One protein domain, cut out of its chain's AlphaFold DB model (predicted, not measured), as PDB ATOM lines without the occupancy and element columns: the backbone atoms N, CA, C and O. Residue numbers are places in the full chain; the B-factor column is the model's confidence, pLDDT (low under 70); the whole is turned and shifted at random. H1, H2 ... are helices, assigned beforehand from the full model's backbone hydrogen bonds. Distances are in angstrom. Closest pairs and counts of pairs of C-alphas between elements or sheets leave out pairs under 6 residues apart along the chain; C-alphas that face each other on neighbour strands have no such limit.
ATOM      1  N   ASN A  81     -20.219  10.347 -18.648       83.75
ATOM      2  CA  ASN A  81     -19.193   9.317 -18.585       83.75
ATOM      3  C   ASN A  81     -19.206   8.767 -17.157       83.75
ATOM      4  O   ASN A  81     -18.829   9.477 -16.227       83.75
ATOM      5  N   ASP A  82     -19.688   7.542 -16.983       89.19
ATOM      6  CA  ASP A  82     -19.745   6.845 -15.701       89.19
ATOM      7  C   ASP A  82     -19.241   5.397 -15.838       89.19
ATOM      8  O   ASP A  82     -18.935   4.915 -16.933       89.19
ATOM      9  N   GLU A  83     -19.141   4.690 -14.712       89.75
ATOM     10  CA  GLU A  83     -18.735   3.275 -14.674       89.75
ATOM     11  C   GLU A  83     -19.643   2.373 -15.512       89.75
ATOM     12  O   GLU A  83     -19.207   1.365 -16.071       89.75
ATOM     13  N   PHE A  84     -20.926   2.725 -15.613       91.31
ATOM     14  CA  PHE A  84     -21.862   1.957 -16.411       91.31
ATOM     15  C   PHE A  84     -21.549   2.102 -17.904       91.31
ATOM     16  O   PHE A  84     -21.539   1.105 -18.623       91.31
ATOM     17  N   MET A  85     -21.235   3.310 -18.368       91.62
ATOM     18  CA  MET A  85     -20.814   3.558 -19.744       91.62
ATOM     19  C   MET A  85     -19.474   2.908 -20.064       91.62
ATOM     20  O   MET A  85     -19.310   2.385 -21.164       91.62
ATOM     21  N   LEU A  86     -18.549   2.860 -19.103       93.44
ATOM     22  CA  LEU A  86     -17.310   2.101 -19.261       93.44
ATOM     23  C   LEU A  86     -17.608   0.613 -19.518       93.44
ATOM     24  O   LEU A  86     -17.145   0.056 -20.512       93.44
ATOM     25  N   ASN A  87     -18.488   0.014 -18.708       94.44
ATOM     26  CA  ASN A  87     -18.932  -1.372 -18.883       94.44
ATOM     27  C   ASN A  87     -19.596  -1.603 -20.255       94.44
ATOM     28  O   ASN A  87     -19.261  -2.565 -20.943       94.44
ATOM     29  N   VAL A  88     -20.482  -0.702 -20.696       94.81
ATOM     30  CA  VAL A  88     -21.119  -0.777 -22.026       94.81
ATOM     31  C   VAL A  88     -20.073  -0.904 -23.132       94.81
ATOM     32  O   VAL A  88     -20.208  -1.744 -24.026       94.81
ATOM     33  N   VAL A  89     -19.028  -0.080 -23.076       95.12
ATOM     34  CA  VAL A  89     -17.981  -0.072 -24.095       95.12
ATOM     35  C   VAL A  89     -17.097  -1.319 -23.996       95.12
ATOM     36  O   VAL A  89     -16.815  -1.935 -25.025       95.12
ATOM     37  N   ASP A  90     -16.743  -1.769 -22.791       94.56
ATOM     38  CA  ASP A  90     -15.989  -3.016 -22.588       94.56
ATOM     39  C   ASP A  90     -16.731  -4.240 -23.145       94.56
ATOM     40  O   ASP A  90     -16.138  -5.097 -23.809       94.56
ATOM     41  N   ARG A  91     -18.055  -4.304 -22.954       96.00
ATOM     42  CA  ARG A  91     -18.893  -5.371 -23.523       96.00
ATOM     43  C   ARG A  91     -18.874  -5.341 -25.046       96.00
ATOM     44  O   ARG A  91     -18.761  -6.395 -25.670       96.00
ATOM     45  N   LEU A  92     -18.914  -4.160 -25.661       95.56
ATOM     46  CA  LEU A  92     -18.815  -4.023 -27.118       95.56
ATOM     47  C   LEU A  92     -17.441  -4.437 -27.653       95.56
ATOM     48  O   LEU A  92     -17.379  -5.119 -28.675       95.56
ATOM     49  N   ILE A  93     -16.354  -4.096 -26.956       94.62
ATOM     50  CA  ILE A  93     -14.995  -4.543 -27.306       94.62
ATOM     51  C   ILE A  93     -14.908  -6.073 -27.274       94.62
ATOM     52  O   ILE A  93     -14.296  -6.668 -28.166       94.62
ATOM     53  N   LEU A  94     -15.543  -6.717 -26.288       94.56
ATOM     54  CA  LEU A  94     -15.592  -8.175 -26.181       94.56
ATOM     55  C   LEU A  94     -16.432  -8.812 -27.297       94.56
ATOM     56  O   LEU A  94     -15.981  -9.771 -27.924       94.56
ATOM     57  N   ILE A  95     -17.630  -8.279 -27.569       93.75
ATOM     58  CA  ILE A  95     -18.521  -8.787 -28.626       93.75
ATOM     59  C   ILE A  95     -17.844  -8.678 -29.998       93.75
ATOM     60  O   ILE A  95     -17.915  -9.603 -30.807       93.75
ATOM     61  N   TYR A  96     -17.151  -7.570 -30.256       94.62
ATOM     62  CA  TYR A  96     -16.468  -7.316 -31.521       94.62
ATOM     63  C   TYR A  96     -15.004  -7.761 -31.538       94.62
ATOM     64  O   TYR A  96     -14.257  -7.317 -32.405       94.62
ATOM     65  N   LYS A  97     -14.578  -8.667 -30.646       93.62
ATOM     66  CA  LYS A  97     -13.177  -9.121 -30.572       93.62
ATOM     67  C   LYS A  97     -12.615  -9.649 -31.904       93.62
ATOM     68  O   LYS A  97     -11.456  -9.394 -32.207       93.62
ATOM     69  N   GLU A  98     -13.454 -10.302 -32.715       94.50
ATOM     70  CA  GLU A  98     -13.095 -10.862 -34.032       94.50
ATOM     71  C   GLU A  98     -13.249  -9.846 -35.187       94.50
ATOM     72  O   GLU A  98     -13.010 -10.168 -36.348       94.50
ATOM     73  N   MET A  99     -13.687  -8.614 -34.898       93.81
ATOM     74  CA  MET A  99     -13.904  -7.538 -35.872       93.81
ATOM     75  C   MET A  99     -12.995  -6.342 -35.541       93.81
ATOM     76  O   MET A  99     -13.462  -5.385 -34.918       93.81
ATOM     77  N   PRO A 100     -11.712  -6.356 -35.954       89.50
ATOM     78  CA  PRO A 100     -10.699  -5.417 -35.464       89.50
ATOM     79  C   PRO A 100     -11.055  -3.945 -35.707       89.50
ATOM     80  O   PRO A 100     -10.884  -3.129 -34.809       89.50
ATOM     81  N   GLU A 101     -11.627  -3.605 -36.864       89.50
ATOM     82  CA  GLU A 101     -12.029  -2.226 -37.176       89.50
ATOM     83  C   GLU A 101     -13.120  -1.706 -36.226       89.50
ATOM     84  O   GLU A 101     -12.994  -0.624 -35.653       89.50
ATOM     85  N   LYS A 102     -14.173  -2.504 -35.993       89.25
ATOM     86  CA  LYS A 102     -15.246  -2.152 -35.046       89.25
ATOM     87  C   LYS A 102     -14.755  -2.166 -33.606       89.25
ATOM     88  O   LYS A 102     -15.151  -1.328 -32.801       89.25
ATOM     89  N   ARG A 103     -13.886  -3.114 -33.261       91.44
ATOM     90  CA  ARG A 103     -13.263  -3.177 -31.940       91.44
ATOM     91  C   ARG A 103     -12.474  -1.903 -31.661       91.44
ATOM     92  O   ARG A 103     -12.629  -1.321 -30.592       91.44
ATOM     93  N   GLN A 104     -11.690  -1.440 -32.635       88.94
ATOM     94  CA  GLN A 104     -10.876  -0.240 -32.496       88.94
ATOM     95  C   GLN A 104     -11.726   1.012 -32.272       88.94
ATOM     96  O   GLN A 104     -11.346   1.853 -31.459       88.94
ATOM     97  N   SER A 105     -12.890   1.136 -32.924       90.81
ATOM     98  CA  SER A 105     -13.782   2.270 -32.655       90.81
ATOM     99  C   SER A 105     -14.275   2.287 -31.207       90.81
ATOM    100  O   SER A 105     -14.318   3.353 -30.601       90.81
ATOM    101  N   TYR A 106     -14.574   1.124 -30.614       93.12
ATOM    102  CA  TYR A 106     -14.991   1.061 -29.208       93.12
ATOM    103  C   TYR A 106     -13.834   1.276 -28.230       93.12
ATOM    104  O   TYR A 106     -14.043   1.930 -27.216       93.12
ATOM    105  N   ILE A 107     -12.613   0.839 -28.552       89.81
ATOM    106  CA  ILE A 107     -11.419   1.169 -27.749       89.81
ATOM    107  C   ILE A 107     -11.248   2.689 -27.650       89.81
ATOM    108  O   ILE A 107     -11.153   3.218 -26.550       89.81
ATOM    109  N   ARG A 108     -11.359   3.417 -28.769       88.12
ATOM    110  CA  ARG A 108     -11.269   4.890 -28.763       88.12
ATOM    111  C   ARG A 108     -12.328   5.550 -27.871       88.12
ATOM    112  O   ARG A 108     -12.047   6.548 -27.206       88.12
ATOM    113  N   ILE A 109     -13.553   5.017 -27.862       90.31
ATOM    114  CA  ILE A 109     -14.624   5.512 -26.983       90.31
ATOM    115  C   ILE A 109     -14.271   5.219 -25.520       90.31
ATOM    116  O   ILE A 109     -14.409   6.101 -24.675       90.31
ATOM    117  N   ARG A 110     -13.775   4.014 -25.224       92.00
ATOM    118  CA  ARG A 110     -13.380   3.599 -23.874       92.00
ATOM    119  C   ARG A 110     -12.290   4.500 -23.313       92.00
ATOM    120  O   ARG A 110     -12.427   4.969 -22.189       92.00
ATOM    121  N   ASP A 111     -11.264   4.795 -24.102       88.19
ATOM    122  CA  ASP A 111     -10.148   5.639 -23.674       88.19
ATOM    123  C   ASP A 111     -10.644   7.038 -23.284       88.19
ATOM    124  O   ASP A 111     -10.271   7.583 -22.246       88.19
ATOM    125  N   ARG A 112     -11.587   7.596 -24.058       86.62
ATOM    126  CA  ARG A 112     -12.245   8.864 -23.721       86.62
ATOM    127  C   ARG A 112     -13.021   8.779 -22.402       86.62
ATOM    128  O   ARG A 112     -12.955   9.714 -21.605       86.62
ATOM    129  N   VAL A 113     -13.747   7.686 -22.164       90.06
ATOM    130  CA  VAL A 113     -14.474   7.466 -20.902       90.06
ATOM    131  C   VAL A 113     -13.496   7.371 -19.728       90.06
ATOM    132  O   VAL A 113     -13.698   8.054 -18.727       90.06
ATOM    133  N   LEU A 114     -12.413   6.598 -19.856       88.62
ATOM    134  CA  LEU A 114     -11.384   6.443 -18.820       88.62
ATOM    135  C   LEU A 114     -10.720   7.778 -18.466       88.62
ATOM    136  O   LEU A 114     -10.551   8.080 -17.285       88.62
ATOM    137  N   LEU A 115     -10.407   8.608 -19.466       84.50
ATOM    138  CA  LEU A 115      -9.850   9.945 -19.247       84.50
ATOM    139  C   LEU A 115     -10.829  10.873 -18.526       84.50
ATOM    140  O   LEU A 115     -10.434  11.596 -17.611       84.50
ATOM    141  N   ASN A 116     -12.110  10.836 -18.897       84.31
ATOM    142  CA  ASN A 116     -13.141  11.620 -18.219       84.31
ATOM    143  C   ASN A 116     -13.316  11.191 -16.756       84.31
ATOM    144  O   ASN A 116     -13.515  12.050 -15.895       84.31
ATOM    145  N   LEU A 117     -13.174   9.890 -16.485       86.81
ATOM    146  CA  LEU A 117     -13.213   9.289 -15.151       86.81
ATOM    147  C   LEU A 117     -11.896   9.391 -14.369       86.81
ATOM    148  O   LEU A 117     -11.850   8.924 -13.235       86.81
ATOM    149  N   LEU A 118     -10.843   9.990 -14.939       84.88
ATOM    150  CA  LEU A 118      -9.519  10.105 -14.313       84.88
ATOM    151  C   LEU A 118      -8.865   8.749 -13.966       84.88
ATOM    152  O   LEU A 118      -8.026   8.671 -13.070       84.88
ATOM    153  N   LYS A 119      -9.221   7.673 -14.681       85.19
ATOM    154  CA  LYS A 119      -8.689   6.312 -14.475       85.19
ATOM    155  C   LYS A 119      -7.354   6.091 -15.186       85.19
ATOM    156  O   LYS A 119      -7.226   5.238 -16.062       85.19
ATOM    157  N   TYR A 120      -6.366   6.911 -14.854       77.50
ATOM    158  CA  TYR A 120      -5.067   6.916 -15.533       77.50
ATOM    159  C   TYR A 120      -4.249   5.646 -15.296       77.50
ATOM    160  O   TYR A 120      -3.516   5.213 -16.179       77.50
ATOM    161  N   ASP A 121      -4.416   5.030 -14.130       77.69
ATOM    162  CA  ASP A 121      -3.819   3.747 -13.768       77.69
ATOM    163  C   ASP A 121      -4.193   2.639 -14.757       77.69
ATOM    164  O   ASP A 121      -3.330   1.865 -15.167       77.69
ATOM    165  N   VAL A 122      -5.457   2.606 -15.190       83.06
ATOM    166  CA  VAL A 122      -5.942   1.639 -16.181       83.06
ATOM    167  C   VAL A 122      -5.330   1.923 -17.548       83.06
ATOM    168  O   VAL A 122      -4.811   1.007 -18.175       83.06
ATOM    169  N   ILE A 123      -5.344   3.183 -17.991       78.12
ATOM    170  CA  ILE A 123      -4.843   3.577 -19.318       78.12
ATOM    171  C   ILE A 123      -3.362   3.193 -19.457       78.12
ATOM    172  O   ILE A 123      -2.971   2.602 -20.458       78.12
ATOM    173  N   VAL A 124      -2.546   3.477 -18.436       73.19
ATOM    174  CA  VAL A 124      -1.087   3.247 -18.454       73.19
ATOM    175  C   VAL A 124      -0.716   1.770 -18.479       73.19
ATOM    176  O   VAL A 124       0.295   1.397 -19.070       73.19
ATOM    177  N   GLN A 125      -1.531   0.910 -17.874       74.00
ATOM    178  CA  GLN A 125      -1.298  -0.533 -17.914       74.00
ATOM    179  C   GLN A 125      -1.562  -1.138 -19.294       74.00
ATOM    180  O   GLN A 125      -1.089  -2.239 -19.589       74.00
ATOM    181  N   GLU A 126      -2.317  -0.457 -20.153       72.44
ATOM    182  CA  GLU A 126      -2.582  -0.952 -21.488       72.44
ATOM    183  C   GLU A 126      -1.413  -0.575 -22.418       72.44
ATOM    184  O   GLU A 126      -1.228   0.581 -22.785       72.44
ATOM    185  N   ASN A 127      -0.636  -1.586 -22.840       60.25
ATOM    186  CA  ASN A 127       0.592  -1.503 -23.664       60.25
ATOM    187  C   ASN A 127       0.499  -0.718 -24.994       60.25
ATOM    188  O   ASN A 127       1.456  -0.706 -25.762       60.25
ATOM    189  N   HIS A 128      -0.634  -0.102 -25.316       66.88
ATOM    190  CA  HIS A 128      -0.836   0.620 -26.563       66.88
ATOM    191  C   HIS A 128      -0.675   2.140 -26.430       66.88
ATOM    192  O   HIS A 128      -0.741   2.800 -27.460       66.88
ATOM    193  N   ILE A 129      -0.426   2.719 -25.240       66.44
ATOM    194  CA  ILE A 129      -0.162   4.173 -25.136       66.44
ATOM    195  C   ILE A 129       1.017   4.578 -26.024       66.44
ATOM    196  O   ILE A 129       0.879   5.467 -26.861       66.44
ATOM    197  N   SER A 130       2.163   3.904 -25.887       64.25
ATOM    198  CA  SER A 130       3.390   4.252 -26.617       64.25
ATOM    199  C   SER A 130       3.262   4.108 -28.135       64.25
ATOM    200  O   SER A 130       4.025   4.716 -28.881       64.25
ATOM    201  N   GLU A 131       2.299   3.312 -28.601       70.44
ATOM    202  CA  GLU A 131       2.062   3.034 -30.020       70.44
ATOM    203  C   GLU A 131       0.862   3.815 -30.587       70.44
ATOM    204  O   GLU A 131       0.682   3.879 -31.804       70.44
ATOM    205  N   ASN A 132       0.045   4.445 -29.733       75.56
ATOM    206  CA  ASN A 132      -1.194   5.116 -30.118       75.56
ATOM    207  C   ASN A 132      -1.064   6.641 -29.998       75.56
ATOM    208  O   ASN A 132      -1.454   7.257 -29.006       75.56
ATOM    209  N   ALA A 133      -0.558   7.265 -31.066       78.50
ATOM    210  CA  ALA A 133      -0.384   8.716 -31.148       78.50
ATOM    211  C   ALA A 133      -1.686   9.505 -30.904       78.50
ATOM    212  O   ALA A 133      -1.641  10.577 -30.300       78.50
ATOM    213  N   GLU A 134      -2.845   8.975 -31.318       77.44
ATOM    214  CA  GLU A 134      -4.142   9.621 -31.071       77.44
ATOM    215  C   GLU A 134      -4.499   9.632 -29.577       77.44
ATOM    216  O   GLU A 134      -5.036  10.621 -29.078       77.44
ATOM    217  N   LEU A 135      -4.183   8.553 -28.850       77.31
ATOM    218  CA  LEU A 135      -4.389   8.477 -27.403       77.31
ATOM    219  C   LEU A 135      -3.461   9.447 -26.666       77.31
ATOM    220  O   LEU A 135      -3.921  10.180 -25.794       77.31
ATOM    221  N   CYS A 136      -2.189   9.520 -27.063       76.69
ATOM    222  CA  CYS A 136      -1.249  10.512 -26.536       76.69
ATOM    223  C   CYS A 136      -1.748  11.944 -26.766       76.69
ATOM    224  O   CYS A 136      -1.743  12.758 -25.843       76.69
ATOM    225  N   GLU A 137      -2.236  12.257 -27.969       78.19
ATOM    226  CA  GLU A 137      -2.825  13.566 -28.261       78.19
ATOM    227  C   GLU A 137      -4.056  13.841 -27.384       78.19
ATOM    228  O   GLU A 137      -4.195  14.937 -26.836       78.19
ATOM    229  N   LEU A 138      -4.939  12.852 -27.212       77.19
ATOM    230  CA  LEU A 138      -6.140  12.978 -26.389       77.19
ATOM    231  C   LEU A 138      -5.796  13.205 -24.910       77.19
ATOM    232  O   LEU A 138      -6.409  14.062 -24.269       77.19
ATOM    233  N   ILE A 139      -4.788  12.504 -24.386       78.12
ATOM    234  CA  ILE A 139      -4.248  12.717 -23.040       78.12
ATOM    235  C   ILE A 139      -3.741  14.154 -22.912       78.12
ATOM    236  O   ILE A 139      -4.221  14.892 -22.054       78.12
ATOM    237  N   LEU A 140      -2.848  14.594 -23.805       75.81
ATOM    238  CA  LEU A 140      -2.266  15.940 -23.766       75.81
ATOM    239  C   LEU A 140      -3.337  17.035 -23.833       75.81
ATOM    240  O   LEU A 140      -3.314  17.972 -23.039       75.81
ATOM    241  N   ARG A 141      -4.322  16.896 -24.728       75.19
ATOM    242  CA  ARG A 141      -5.462  17.822 -24.812       75.19
ATOM    243  C   ARG A 141      -6.252  17.883 -23.515       75.19
ATOM    244  O   ARG A 141      -6.715  18.959 -23.161       75.19
ATOM    245  N   THR A 142      -6.397  16.756 -22.822       70.62
ATOM    246  CA  THR A 142      -7.107  16.681 -21.539       70.62
ATOM    247  C   THR A 142      -6.321  17.359 -20.413       70.62
ATOM    248  O   THR A 142      -6.927  17.987 -19.547       70.62
ATOM    249  N   LEU A 143      -4.984  17.287 -20.444       68.81
ATOM    250  CA  LEU A 143      -4.096  17.881 -19.435       68.81
ATOM    251  C   LEU A 143      -3.969  19.403 -19.548       68.81
ATOM    252  O   LEU A 143      -3.758  20.079 -18.549       68.81
ATOM    253  N   VAL A 144      -4.101  19.947 -20.758       65.00
ATOM    254  CA  VAL A 144      -3.950  21.386 -21.033       65.00
ATOM    255  C   VAL A 144      -5.240  22.177 -20.726       65.00
ATOM    256  O   VAL A 144      -5.263  23.402 -20.840       65.00
ATOM    257  N   ILE A 145      -6.325  21.512 -20.303       62.16
ATOM    258  CA  ILE A 145      -7.571  22.190 -19.919       62.16
ATOM    259  C   ILE A 145      -7.365  22.896 -18.563       62.16
ATOM    260  O   ILE A 145      -7.048  22.226 -17.583       62.16
ATOM    261  N   PRO A 146      -7.592  24.223 -18.471       52.03
ATOM    262  CA  PRO A 146      -7.173  25.069 -17.343       52.03
ATOM    263  C   PRO A 146      -7.885  24.822 -15.998       52.03
ATOM    264  O   PRO A 146      -7.604  25.530 -15.039       52.03
ATOM    265  N   ASP A 147      -8.778  23.834 -15.918       57.12
ATOM    266  CA  ASP A 147      -9.630  23.545 -14.752       57.12
ATOM    267  C   ASP A 147      -9.294  22.202 -14.066       57.12
ATOM    268  O   ASP A 147     -10.024  21.737 -13.190       57.12
ATOM    269  N   ARG A 148      -8.211  21.524 -14.477       60.06
ATOM    270  CA  ARG A 148      -7.759  20.270 -13.850       60.06
ATOM    271  C   ARG A 148      -6.675  20.546 -12.807       60.06
ATOM    272  O   ARG A 148      -5.742  21.304 -13.049       60.06
ATOM    273  N   ASP A 149      -6.805  19.882 -11.661       59.00
ATOM    274  CA  ASP A 149      -5.843  19.962 -10.561       59.00
ATOM    275  C   ASP A 149      -4.457  19.449 -10.996       59.00
ATOM    276  O   ASP A 149      -4.359  18.401 -11.646       59.00
ATOM    277  N   TYR A 150      -3.397  20.176 -10.631       58.22
ATOM    278  CA  TYR A 150      -2.013  19.935 -11.076       58.22
ATOM    279  C   TYR A 150      -1.519  18.526 -10.700       58.22
ATOM    280  O   TYR A 150      -0.732  17.919 -11.425       58.22
ATOM    281  N   GLU A 151      -2.054  17.959  -9.614       61.72
ATOM    282  CA  GLU A 151      -1.736  16.610  -9.133       61.72
ATOM    283  C   GLU A 151      -2.111  15.508 -10.147       61.72
ATOM    284  O   GLU A 151      -1.417  14.497 -10.268       61.72
ATOM    285  N   HIS A 152      -3.177  15.702 -10.936       58.50
ATOM    286  CA  HIS A 152      -3.549  14.762 -12.002       58.50
ATOM    287  C   HIS A 152      -2.560  14.805 -13.173       58.50
ATOM    288  O   HIS A 152      -2.297  13.776 -13.794       58.50
ATOM    289  N   ILE A 153      -1.993  15.984 -13.450       59.94
ATOM    290  CA  ILE A 153      -0.997  16.189 -14.506       59.94
ATOM    291  C   ILE A 153       0.328  15.525 -14.115       59.94
ATOM    292  O   ILE A 153       0.909  14.803 -14.924       59.94
ATOM    293  N   GLU A 154       0.773  15.694 -12.867       64.06
ATOM    294  CA  GLU A 154       2.003  15.065 -12.368       64.06
ATOM    295  C   GLU A 154       1.928  13.535 -12.400       64.06
ATOM    296  O   GLU A 154       2.868  12.887 -12.860       64.06
ATOM    297  N   ARG A 155       0.793  12.942 -12.002       63.47
ATOM    298  CA  ARG A 155       0.611  11.481 -12.068       63.47
ATOM    299  C   ARG A 155       0.700  10.940 -13.494       63.47
ATOM    300  O   ARG A 155       1.224   9.853 -13.675       63.47
ATOM    301  N   LEU A 156       0.234  11.679 -14.500       61.22
ATOM    302  CA  LEU A 156       0.360  11.276 -15.907       61.22
ATOM    303  C   LEU A 156       1.771  11.438 -16.459       61.22
ATOM    304  O   LEU A 156       2.221  10.580 -17.207       61.22
ATOM    305  N   LEU A 157       2.472  12.510 -16.088       63.28
ATOM    306  CA  LEU A 157       3.836  12.768 -16.558       63.28
ATOM    307  C   LEU A 157       4.866  11.799 -15.968       63.28
ATOM    308  O   LEU A 157       5.874  11.538 -16.607       63.28
ATOM    309  N   VAL A 158       4.625  11.259 -14.770       60.09
ATOM    310  CA  VAL A 158       5.473  10.209 -14.174       60.09
ATOM    311  C   VAL A 158       5.274   8.850 -14.864       60.09
ATOM    312  O   VAL A 158       6.112   7.960 -14.726       60.09
ATOM    313  N   LEU A 159       4.165   8.678 -15.588       54.16
ATOM    314  CA  LEU A 159       3.746   7.411 -16.189       54.16
ATOM    315  C   LEU A 159       3.945   7.344 -17.720       54.16
ATOM    316  O   LEU A 159       3.701   6.284 -18.297       54.16
ATOM    317  N   LEU A 160       4.379   8.441 -18.357       55.03
ATOM    318  CA  LEU A 160       4.789   8.540 -19.770       55.03
ATOM    319  C   LEU A 160       6.319   8.504 -19.894       55.03
ATOM    320  O   LEU A 160       6.803   7.885 -20.867       55.03
TER     321      LEU A 160
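What this domain is: This is residues 81 to 160 of the 160 residues of an uncharacterized protein of Ascaris lumbricoides (UniProt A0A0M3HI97). Look first for the helical hairpin of H1 and H2; H3 and H4 pack separately on the last part of H2, with H5 near both. The 80 printed residues, with five named helices in order H1 to H5 and no named strand, are all helix by class. The whole is compact, radius of gyration of the C-alphas 13.0 A, spanning 39 by 27 by 18 A.

How they stand to each other: Start at the hub H2, residues 100 to 116. H1, residues 83 to 95, touches it, opposite ways at a shallow tilt of 14 degrees; their closest C-alphas, Ile 93 and Arg 103, are 5.1 A apart. H3, residues 120 to 125, touches residues 111 to 114 of H2 alone, forming a hairpin at 37 degrees, only just steep; closest are C-alphas Leu 114 and Tyr 120, 7.1 A. H4, residues 133 to 143, touches residues 108 to 115 of H2 alone, the same way at a shallow 16 degrees; closest are C-alphas Leu 115 and Ile 139, 7.3 A. H5, residues 150 to 157, is close to H3 and H4 but not clearly touching. In all five helices every O i to N i+4 pair is within hydrogen-bond range.

Where its parts are: Find C-alpha 83 at (-18.735, 3.275, -14.674); H1 runs 18.4 A from there. H2 runs 24.4 A, H4 15.3 A; H5 ends at C-alpha 157, (3.836, 12.768, -16.558).

The domain as a whole: The printed part has no cut and no long link. Residues 145 to 151 stand free. pLDDT is under 70 at residues 127 to 130 and 143 to 160.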